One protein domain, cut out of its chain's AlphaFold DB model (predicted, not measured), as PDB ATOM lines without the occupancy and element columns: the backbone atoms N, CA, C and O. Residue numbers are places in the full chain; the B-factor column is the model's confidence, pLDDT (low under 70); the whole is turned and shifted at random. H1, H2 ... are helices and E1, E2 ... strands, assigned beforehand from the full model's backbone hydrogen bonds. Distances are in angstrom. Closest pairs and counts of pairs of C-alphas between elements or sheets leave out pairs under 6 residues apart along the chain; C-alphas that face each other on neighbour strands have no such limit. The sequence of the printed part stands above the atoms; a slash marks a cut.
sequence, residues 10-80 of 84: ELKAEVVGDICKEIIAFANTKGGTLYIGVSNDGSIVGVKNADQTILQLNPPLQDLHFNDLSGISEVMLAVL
ATOM      1  N   GLU A  10       8.985  71.312  26.665       88.69
ATOM      2  CA  GLU A  10       9.273  71.916  27.964       88.69
ATOM      3  C   GLU A  10      10.778  72.092  28.141       88.69
ATOM      4  O   GLU A  10      11.559  71.182  27.836       88.69
ATOM      5  N   LEU A  11      11.197  73.265  28.618       89.19
ATOM      6  CA  LEU A  11      12.603  73.602  28.808       89.19
ATOM      7  C   LEU A  11      12.896  73.744  30.301       89.19
ATOM      8  O   LEU A  11      12.311  74.565  30.997       89.19
ATOM      9  N   LYS A  12      13.854  72.965  30.802       86.56
ATOM     10  CA  LYS A  12      14.394  73.137  32.151       86.56
ATOM     11  C   LYS A  12      15.900  73.268  32.132       86.56
ATOM     12  O   LYS A  12      16.611  72.486  31.504       86.56
ATOM     13  N   ALA A  13      16.415  74.209  32.915       85.94
ATOM     14  CA  ALA A  13      17.854  74.356  33.109       85.94
ATOM     15  C   ALA A  13      18.443  73.179  33.910       85.94
ATOM     16  O   ALA A  13      19.588  72.788  33.685       85.94
ATOM     17  N   GLU A  14      17.650  72.591  34.808       82.56
ATOM     18  CA  GLU A  14      18.045  71.514  35.715       82.56
ATOM     19  C   GLU A  14      16.896  70.526  35.965       82.56
ATOM     20  O   GLU A  14      15.721  70.842  35.777       82.56
ATOM     21  N   VAL A  15      17.233  69.310  36.404       77.12
ATOM     22  CA  VAL A  15      16.232  68.333  36.846       77.12
ATOM     23  C   VAL A  15      15.676  68.755  38.201       77.12
ATOM     24  O   VAL A  15      16.348  68.656  39.222       77.12
ATOM     25  N   VAL A  16      14.420  69.195  38.192       73.38
ATOM     26  CA  VAL A  16      13.631  69.497  39.393       73.38
ATOM     27  C   VAL A  16      12.544  68.441  39.512       73.38
ATOM     28  O   VAL A  16      11.901  68.163  38.505       73.38
ATOM     29  N   GLY A  17      12.309  67.897  40.712       68.12
ATOM     30  CA  GLY A  17      11.463  66.717  40.975       68.12
ATOM     31  C   GLY A  17      10.026  66.713  40.422       68.12
ATOM     32  O   GLY A  17       9.389  65.666  40.421       68.12
ATOM     33  N   ASP A  18       9.514  67.824  39.894       75.31
ATOM     34  CA  ASP A  18       8.216  67.889  39.205       75.31
ATOM     35  C   ASP A  18       8.217  67.323  37.770       75.31
ATOM     36  O   ASP A  18       7.155  67.159  37.178       75.31
ATOM     37  N   ILE A  19       9.382  66.958  37.229       80.69
ATOM     38  CA  ILE A  19       9.560  66.247  35.944       80.69
ATOM     39  C   ILE A  19       8.605  65.064  35.737       80.69
ATOM     40  O   ILE A  19       8.132  64.862  34.625       80.69
ATOM     41  N   CYS A  20       8.266  64.298  36.778       79.38
ATOM     42  CA  CYS A  20       7.347  63.169  36.617       79.38
ATOM     43  C   CYS A  20       5.935  63.607  36.252       79.38
ATOM     44  O   CYS A  20       5.298  62.961  35.428       79.38
ATOM     45  N   LYS A  21       5.452  64.718  36.817       82.12
ATOM     46  CA  LYS A  21       4.127  65.251  36.478       82.12
ATOM     47  C   LYS A  21       4.083  65.713  35.029       82.12
ATOM     48  O   LYS A  21       3.093  65.480  34.348       82.12
ATOM     49  N   GLU A  22       5.170  66.317  34.564       85.38
ATOM     50  CA  GLU A  22       5.308  66.785  33.182       85.38
ATOM     51  C   GLU A  22       5.288  65.598  32.219       85.38
ATOM     52  O   GLU A  22       4.567  65.597  31.230       85.38
ATOM     53  N   ILE A  23       6.013  64.529  32.552       81.50
ATOM     54  CA  ILE A  23       6.055  63.304  31.748       81.50
ATOM     55  C   ILE A  23       4.686  62.618  31.717       81.50
ATOM     56  O   ILE A  23       4.251  62.203  30.645       81.50
ATOM     57  N   ILE A  24       3.964  62.569  32.846       82.06
ATOM     58  CA  ILE A  24       2.567  62.102  32.895       82.06
ATOM     59  C   ILE A  24       1.677  62.972  31.999       82.06
ATOM     60  O   ILE A  24       0.838  62.442  31.270       82.06
ATOM     61  N   ALA A  25       1.841  64.295  32.035       83.50
ATOM     62  CA  ALA A  25       1.068  65.217  31.211       83.50
ATOM     63  C   ALA A  25       1.356  65.023  29.711       83.50
ATOM     64  O   ALA A  25       0.423  64.939  28.913       83.50
ATOM     65  N   PHE A  26       2.622  64.866  29.318       85.56
ATOM     66  CA  PHE A  26       2.997  64.595  27.928       85.56
ATOM     67  C   PHE A  26       2.483  63.244  27.440       85.56
ATOM     68  O   PHE A  26       1.895  63.156  26.363       85.56
ATOM     69  N   ALA A  27       2.633  62.198  28.247       83.50
ATOM     70  CA  ALA A  27       2.144  60.869  27.904       83.50
ATOM     71  C   ALA A  27       0.608  60.829  27.773       83.50
ATOM     72  O   ALA A  27       0.086  60.216  26.845       83.50
ATOM     73  N   ASN A  28      -0.124  61.544  28.635       82.81
ATOM     74  CA  ASN A  28      -1.587  61.647  28.553       82.81
ATOM     75  C   ASN A  28      -2.095  62.574  27.435       82.81
ATOM     76  O   ASN A  28      -3.290  62.577  27.136       82.81
ATOM     77  N   THR A  29      -1.221  63.362  26.813       82.75
ATOM     78  CA  THR A  29      -1.563  64.221  25.674       82.75
ATOM     79  C   THR A  29      -1.059  63.584  24.373       82.75
ATOM     80  O   THR A  29      -1.247  62.389  24.151       82.75
ATOM     81  N   LYS A  30      -0.452  64.357  23.465       82.00
ATOM     82  CA  LYS A  30       0.052  63.870  22.168       82.00
ATOM     83  C   LYS A  30       1.515  63.419  22.232       82.00
ATOM     84  O   LYS A  30       2.130  63.221  21.187       82.00
ATOM     85  N   GLY A  31       2.066  63.280  23.436       82.81
ATOM     86  CA  GLY A  31       3.498  63.140  23.652       82.81
ATOM     87  C   GLY A  31       4.157  64.503  23.795       82.81
ATOM     88  O   GLY A  31       3.501  65.548  23.747       82.81
ATOM     89  N   GLY A  32       5.469  64.494  23.980       86.75
ATOM     90  CA  GLY A  32       6.215  65.730  24.156       86.75
ATOM     91  C   GLY A  32       7.704  65.510  24.310       86.75
ATOM     92  O   GLY A  32       8.180  64.382  24.426       86.75
ATOM     93  N   THR A  33       8.442  66.612  24.281       87.69
ATOM     94  CA  THR A  33       9.888  66.630  24.458       87.69
ATOM     95  C   THR A  33      10.251  67.495  25.650       87.69
ATOM     96  O   THR A  33       9.988  68.694  25.659       87.69
ATOM     97  N   LEU A  34      10.894  66.889  26.639       88.06
ATOM     98  CA  LEU A  34      11.432  67.595  27.791       88.06
ATOM     99  C   LEU A  34      12.936  67.788  27.583       88.06
ATOM    100  O   LEU A  34      13.691  66.818  27.477       88.06
ATOM    101  N   TYR A  35      13.372  69.042  27.521       88.06
ATOM    102  CA  TYR A  35      14.779  69.405  27.414       88.06
ATOM    103  C   TYR A  35      15.326  69.791  28.778       88.06
ATOM    104  O   TYR A  35      14.859  70.735  29.408       88.06
ATOM    105  N   ILE A  36      16.374  69.096  29.207       88.19
ATOM    106  CA  ILE A  36      17.126  69.422  30.412       88.19
ATOM    107  C   ILE A  36      18.464  70.051  30.024       88.19
ATOM    108  O   ILE A  36      19.178  69.538  29.163       88.19
ATOM    109  N   GLY A  37      18.843  71.130  30.702       87.38
ATOM    110  CA  GLY A  37      20.031  71.921  30.390       87.38
ATOM    111  C   GLY A  37      19.742  73.091  29.452       87.38
ATOM    112  O   GLY A  37      20.675  73.626  28.851       87.38
ATOM    113  N   VAL A  38      18.481  73.511  29.326       87.94
ATOM    114  CA  VAL A  38      18.073  74.676  28.528       87.94
ATOM    115  C   VAL A  38      17.333  75.660  29.422       87.94
ATOM    116  O   VAL A  38      16.419  75.287  30.142       87.94
ATOM    117  N   SER A  39      17.757  76.915  29.419       86.31
ATOM    118  CA  SER A  39      17.074  77.993  30.130       86.31
ATOM    119  C   SER A  39      15.768  78.342  29.417       86.31
ATOM    120  O   SER A  39      15.697  78.205  28.198       86.31
ATOM    121  N   ASN A  40      14.781  78.861  30.146       83.62
ATOM    122  CA  ASN A  40      13.478  79.269  29.600       83.62
ATOM    123  C   ASN A  40      13.592  80.323  28.480       83.62
ATOM    124  O   ASN A  40      12.713  80.450  27.640       83.62
ATOM    125  N   ASP A  41      14.711  81.054  28.410       83.50
ATOM    126  CA  ASP A  41      15.022  81.967  27.298       83.50
ATOM    127  C   ASP A  41      15.423  81.226  25.995       83.50
ATOM    128  O   ASP A  41      15.780  81.831  24.988       83.50
ATOM    129  N   GLY A  42      15.436  79.890  26.004       82.88
ATOM    130  CA  GLY A  42      15.891  79.053  24.894       82.88
ATOM    131  C   GLY A  42      17.413  78.905  24.801       82.88
ATOM    132  O   GLY A  42      17.927  78.335  23.832       82.88
ATOM    133  N   SER A  43      18.143  79.412  25.798       85.12
ATOM    134  CA  SER A  43      19.605  79.365  25.879       85.12
ATOM    135  C   SER A  43      20.100  78.041  26.464       85.12
ATOM    136  O   SER A  43      19.702  77.647  27.558       85.12
ATOM    137  N   ILE A  44      21.024  77.363  25.778       86.31
ATOM    138  CA  ILE A  44      21.616  76.106  26.263       86.31
ATOM    139  C   ILE A  44      22.595  76.418  27.398       86.31
ATOM    140  O   ILE A  44      23.710  76.888  27.168       86.31
ATOM    141  N   VAL A  45      22.188  76.143  28.633       86.00
ATOM    142  CA  VAL A  45      23.053  76.273  29.816       86.00
ATOM    143  C   VAL A  45      23.949  75.044  29.968       86.00
ATOM    144  O   VAL A  45      25.124  75.174  30.327       86.00
ATOM    145  N   GLY A  46      23.401  73.879  29.615       83.50
ATOM    146  CA  GLY A  46      23.994  72.563  29.784       83.50
ATOM    147  C   GLY A  46      24.038  72.134  31.250       83.50
ATOM    148  O   GLY A  46      24.346  72.927  32.141       83.50
ATOM    149  N   VAL A  47      23.772  70.859  31.520       84.38
ATOM    150  CA  VAL A  47      23.981  70.296  32.858       84.38
ATOM    151  C   VAL A  47      25.453  69.945  33.073       84.38
ATOM    152  O   VAL A  47      26.144  69.516  32.146       84.38
ATOM    153  N   LYS A  48      25.935  70.110  34.313       80.44
ATOM    154  CA  LYS A  48      27.316  69.757  34.700       80.44
ATOM    155  C   LYS A  48      27.617  68.267  34.538       80.44
ATOM    156  O   LYS A  48      28.718  67.923  34.137       80.44
ATOM    157  N   ASN A  49      26.657  67.403  34.870       83.00
ATOM    158  CA  ASN A  49      26.780  65.951  34.766       83.00
ATOM    159  C   ASN A  49      25.478  65.389  34.195       83.00
ATOM    160  O   ASN A  49      24.488  65.269  34.925       83.00
ATOM    161  N   ALA A  50      25.469  65.041  32.905       81.75
ATOM    162  CA  ALA A  50      24.316  64.375  32.298       81.75
ATOM    163  C   ALA A  50      24.036  63.030  32.973       81.75
ATOM    164  O   ALA A  50      22.889  62.774  33.314       81.75
ATOM    165  N   ASP A  51      25.062  62.231  33.281       82.88
ATOM    166  CA  ASP A  51      24.895  60.947  33.970       82.88
ATOM    167  C   ASP A  51      24.198  61.095  35.321       82.88
ATOM    168  O   ASP A  51      23.243  60.385  35.611       82.88
ATOM    169  N   GLN A  52      24.618  62.066  36.136       83.50
ATOM    170  CA  GLN A  52      23.985  62.326  37.431       83.50
ATOM    171  C   GLN A  52      22.541  62.818  37.270       83.50
ATOM    172  O   GLN A  52      21.683  62.517  38.094       83.50
ATOM    173  N   THR A  53      22.275  63.582  36.215       83.62
ATOM    174  CA  THR A  53      20.937  64.078  35.881       83.62
ATOM    175  C   THR A  53      20.027  62.914  35.489       83.62
ATOM    176  O   THR A  53      18.943  62.769  36.046       83.62
ATOM    177  N   ILE A  54      20.504  62.024  34.615       81.38
ATOM    178  CA  ILE A  54      19.799  60.801  34.216       81.38
ATOM    179  C   ILE A  54      19.605  59.877  35.418       81.38
ATOM    180  O   ILE A  54      18.512  59.364  35.610       81.38
ATOM    181  N   LEU A  55      20.610  59.710  36.280       83.25
ATOM    182  CA  LEU A  55      20.493  58.918  37.507       83.25
ATOM    183  C   LEU A  55      19.461  59.480  38.487       83.25
ATOM    184  O   LEU A  55      18.859  58.702  39.213       83.25
ATOM    185  N   GLN A  56      19.249  60.796  38.517       82.00
ATOM    186  CA  GLN A  56      18.185  61.414  39.316       82.00
ATOM    187  C   GLN A  56      16.806  61.252  38.679       82.00
ATOM    188  O   GLN A  56      15.819  61.138  39.396       82.00
ATOM    189  N   LEU A  57      16.742  61.219  37.347       78.56
ATOM    190  CA  LEU A  57      15.526  60.949  36.581       78.56
ATOM    191  C   LEU A  57      15.114  59.478  36.654       78.56
ATOM    192  O   LEU A  57      13.928  59.179  36.659       78.56
ATOM    193  N   ASN A  58      16.078  58.562  36.733       79.25
ATOM    194  CA  ASN A  58      15.849  57.124  36.651       79.25
ATOM    195  C   ASN A  58      14.898  56.587  37.739       79.25
ATOM    196  O   ASN A  58      13.914  55.955  37.372       79.25
ATOM    197  N   PRO A  59      15.118  56.830  39.049       78.62
ATOM    198  CA  PRO A  59      14.217  56.344  40.086       78.62
ATOM    199  C   PRO A  59      12.778  56.865  39.949       78.62
ATOM    200  O   PRO A  59      11.874  56.036  39.945       78.62
ATOM    201  N   PRO A  60      12.512  58.175  39.784       74.12
ATOM    202  CA  PRO A  60      11.141  58.661  39.701       74.12
ATOM    203  C   PRO A  60      10.482  58.341  38.340       74.12
ATOM    204  O   PRO A  60       9.262  58.227  38.280       74.12
ATOM    205  N   LEU A  61      11.260  58.109  37.268       74.94
ATOM    206  CA  LEU A  61      10.779  57.519  36.005       74.94
ATOM    207  C   LEU A  61      10.437  56.035  36.106       74.94
ATOM    208  O   LEU A  61       9.596  55.541  35.367       74.94
ATOM    209  N   GLN A  62      11.120  55.311  36.981       75.06
ATOM    210  CA  GLN A  62      10.880  53.893  37.206       75.06
ATOM    211  C   GLN A  62       9.706  53.674  38.172       75.06
ATOM    212  O   GLN A  62       9.014  52.667  38.065       75.06
ATOM    213  N   ASP A  63       9.463  54.639  39.064       73.88
ATOM    214  CA  ASP A  63       8.282  54.718  39.937       73.88
ATOM    215  C   ASP A  63       7.014  55.170  39.183       73.88
ATOM    216  O   ASP A  63       5.893  54.945  39.639       73.88
ATOM    217  N   LEU A  64       7.176  55.767  37.995       72.25
ATOM    218  CA  LEU A  64       6.071  56.057  37.085       72.25
ATOM    219  C   LEU A  64       5.448  54.749  36.587       72.25
ATOM    220  O   LEU A  64       5.910  54.114  35.637       72.25
ATOM    221  N   HIS A  65       4.357  54.348  37.227       66.38
ATOM    222  CA  HIS A  65       3.569  53.217  36.778       66.38
ATOM    223  C   HIS A  65       2.820  53.586  35.494       66.38
ATOM    224  O   HIS A  65       2.023  54.521  35.467       66.38
ATOM    225  N   PHE A  66       3.000  52.786  34.441       60.88
ATOM    226  CA  PHE A  66       2.275  52.903  33.165       60.88
ATOM    227  C   PHE A  66       0.746  52.968  33.317       60.88
ATOM    228  O   PHE A  66       0.055  53.397  32.403       60.88
ATOM    229  N   ASN A  67       0.213  52.550  34.466       58.53
ATOM    230  CA  ASN A  67      -1.205  52.631  34.791       58.53
ATOM    231  C   ASN A  67      -1.737  54.080  34.876       58.53
ATOM    232  O   ASN A  67      -2.929  54.288  34.679       58.53
ATOM    233  N   ASP A  68      -0.876  55.072  35.128       63.22
ATOM    234  CA  ASP A  68      -1.223  56.503  35.103       63.22
ATOM    235  C   ASP A  68      -1.201  57.109  33.684       63.22
ATOM    236  O   ASP A  68      -1.605  58.258  33.474       63.22
ATOM    237  N   LEU A  69      -0.737  56.341  32.692       67.38
ATOM    238  CA  LEU A  69      -0.616  56.763  31.302       67.38
ATOM    239  C   LEU A  69      -1.782  56.184  30.495       67.38
ATOM    240  O   LEU A  69      -1.744  55.055  30.011       67.38
ATOM    241  N   SER A  70      -2.849  56.968  30.357       65.12
ATOM    242  CA  SER A  70      -4.026  56.592  29.560       65.12
ATOM    243  C   SER A  70      -3.784  56.691  28.045       65.12
ATOM    244  O   SER A  70      -4.483  56.044  27.263       65.12
ATOM    245  N   GLY A  71      -2.777  57.472  27.634       61.41
ATOM    246  CA  GLY A  71      -2.295  57.606  26.261       61.41
ATOM    247  C   GLY A  71      -0.905  56.985  26.100       61.41
ATOM    248  O   GLY A  71      -0.012  57.224  26.906       61.41
ATOM    249  N   ILE A  72      -0.709  56.183  25.051       61.81
ATOM    250  CA  ILE A  72       0.575  55.521  24.742       61.81
ATOM    251  C   ILE A  72       1.506  56.461  23.952       61.81
ATOM    252  O   ILE A  72       2.145  56.055  22.982       61.81
ATOM    253  N   SER A  73       1.519  57.746  24.294       74.50
ATOM    254  CA  SER A  73       2.258  58.744  23.526       74.50
ATOM    255  C   SER A  73       3.754  58.697  23.844       74.50
ATOM    256  O   SER A  73       4.154  58.520  24.994       74.50
ATOM    257  N   GLU A  74       4.598  58.870  22.826       78.31
ATOM    258  CA  GLU A  74       6.053  58.887  22.991       78.31
ATOM    259  C   GLU A  74       6.499  60.188  23.677       78.31
ATOM    260  O   GLU A  74       6.209  61.293  23.209       78.31
ATOM    261  N   VAL A  75       7.216  60.058  24.797       81.56
ATOM    262  CA  VAL A  75       7.846  61.186  25.494       81.56
ATOM    263  C   VAL A  75       9.352  61.105  25.284       81.56
ATOM    264  O   VAL A  75       9.991  60.122  25.660       81.56
ATOM    265  N   MET A  76       9.923  62.141  24.676       83.56
ATOM    266  CA  MET A  76      11.354  62.247  24.422       83.56
ATOM    267  C   MET A  76      12.011  63.069  25.529       83.56
ATOM    268  O   MET A  76      11.632  64.211  25.781       83.56
ATOM    269  N   LEU A  77      13.028  62.509  26.178       83.00
ATOM    270  CA  LEU A  77      13.801  63.213  27.194       83.00
ATOM    271  C   LEU A  77      15.198  63.519  26.657       83.00
ATOM    272  O   LEU A  77      15.990  62.612  26.410       83.00
ATOM    273  N   ALA A  78      15.501  64.801  26.481       84.75
ATOM    274  CA  ALA A  78      16.766  65.265  25.934       84.75
ATOM    275  C   ALA A  78      17.577  65.976  27.022       84.75
ATOM    276  O   ALA A  78      17.243  67.081  27.439       84.75
ATOM    277  N   VAL A  79      18.668  65.357  27.474       84.62
ATOM    278  CA  VAL A  79      19.593  65.969  28.439       84.62
ATOM    279  C   VAL A  79      20.797  66.532  27.693       84.62
ATOM    280  O   VAL A  79      21.581  65.789  27.108       84.62
ATOM    281  N   LEU A  80      20.956  67.852  27.726       83.19
ATOM    282  CA  LEU A  80      22.091  68.557  27.138       83.19
ATOM    283  C   LEU A  80      23.172  68.725  28.205       83.19
ATOM    284  O   LEU A  80      23.030  69.541  29.114       83.19
TER     285      LEU A  80
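What this domain is: This is residues 10 to 80 of the 84 residues of the protein "AlbA_2 domain-containing protein" of Flavonifractor sp. An100 (UniProt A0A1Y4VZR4). A small parallel sheet, ordered E1 E2 E3, has H1 packed along one face over E2, while the longer H2 reaches the sheet with residues 50 to 57. The 71 printed residues hold E1 H1 E2 H2 E3 in that order, a mixed class. The whole is compact, radius of gyration of the C-alphas 12.0 A, spanning 33 by 24 by 16 A.

How they stand to each other: E1, residues 10 to 12, is parallel to its neighbour E2, residues 32 to 36; N 12 and O 35 are 2.8 A apart, within hydrogen-bond range. H1, residues 19 to 28, is on the sheet at a height of 8.3 A; its closest C-alphas to E2 are Phe 26 and Gly 32, 5.1 A. H2, residues 50 to 63, is close to H1 but not clearly touching, their closest C-alphas, Cys 20 and Leu 61, 6.6 A apart, at a steep tilt of 59 degrees, the same way. E3, residues 75 to 79, is parallel to E2, N 36 and O 78 within range at 2.8 A. Both helices on one face make two layers; E1, H1, E2 and E2, H2, E3 are strand-helix-strand units, parallel neighbours joined through a helix, with right-handed crossovers. Every O i to N i+4 pair is within range in H1, 8 of 10 in H2.

Where its parts are: E1 begins at C-alpha 10 (9.273, 71.916, 27.964); E3 ends at C-alpha 79 (19.593, 65.969, 28.439). H1 measures 14.1 A and H2 20.2 A from first to last C-alpha.

The domain as a whole: The printed part has no cut. The links E2 to H2 and H2 to E3 are long. pLDDT is under 70 at residue 17 and residues 65 to 72.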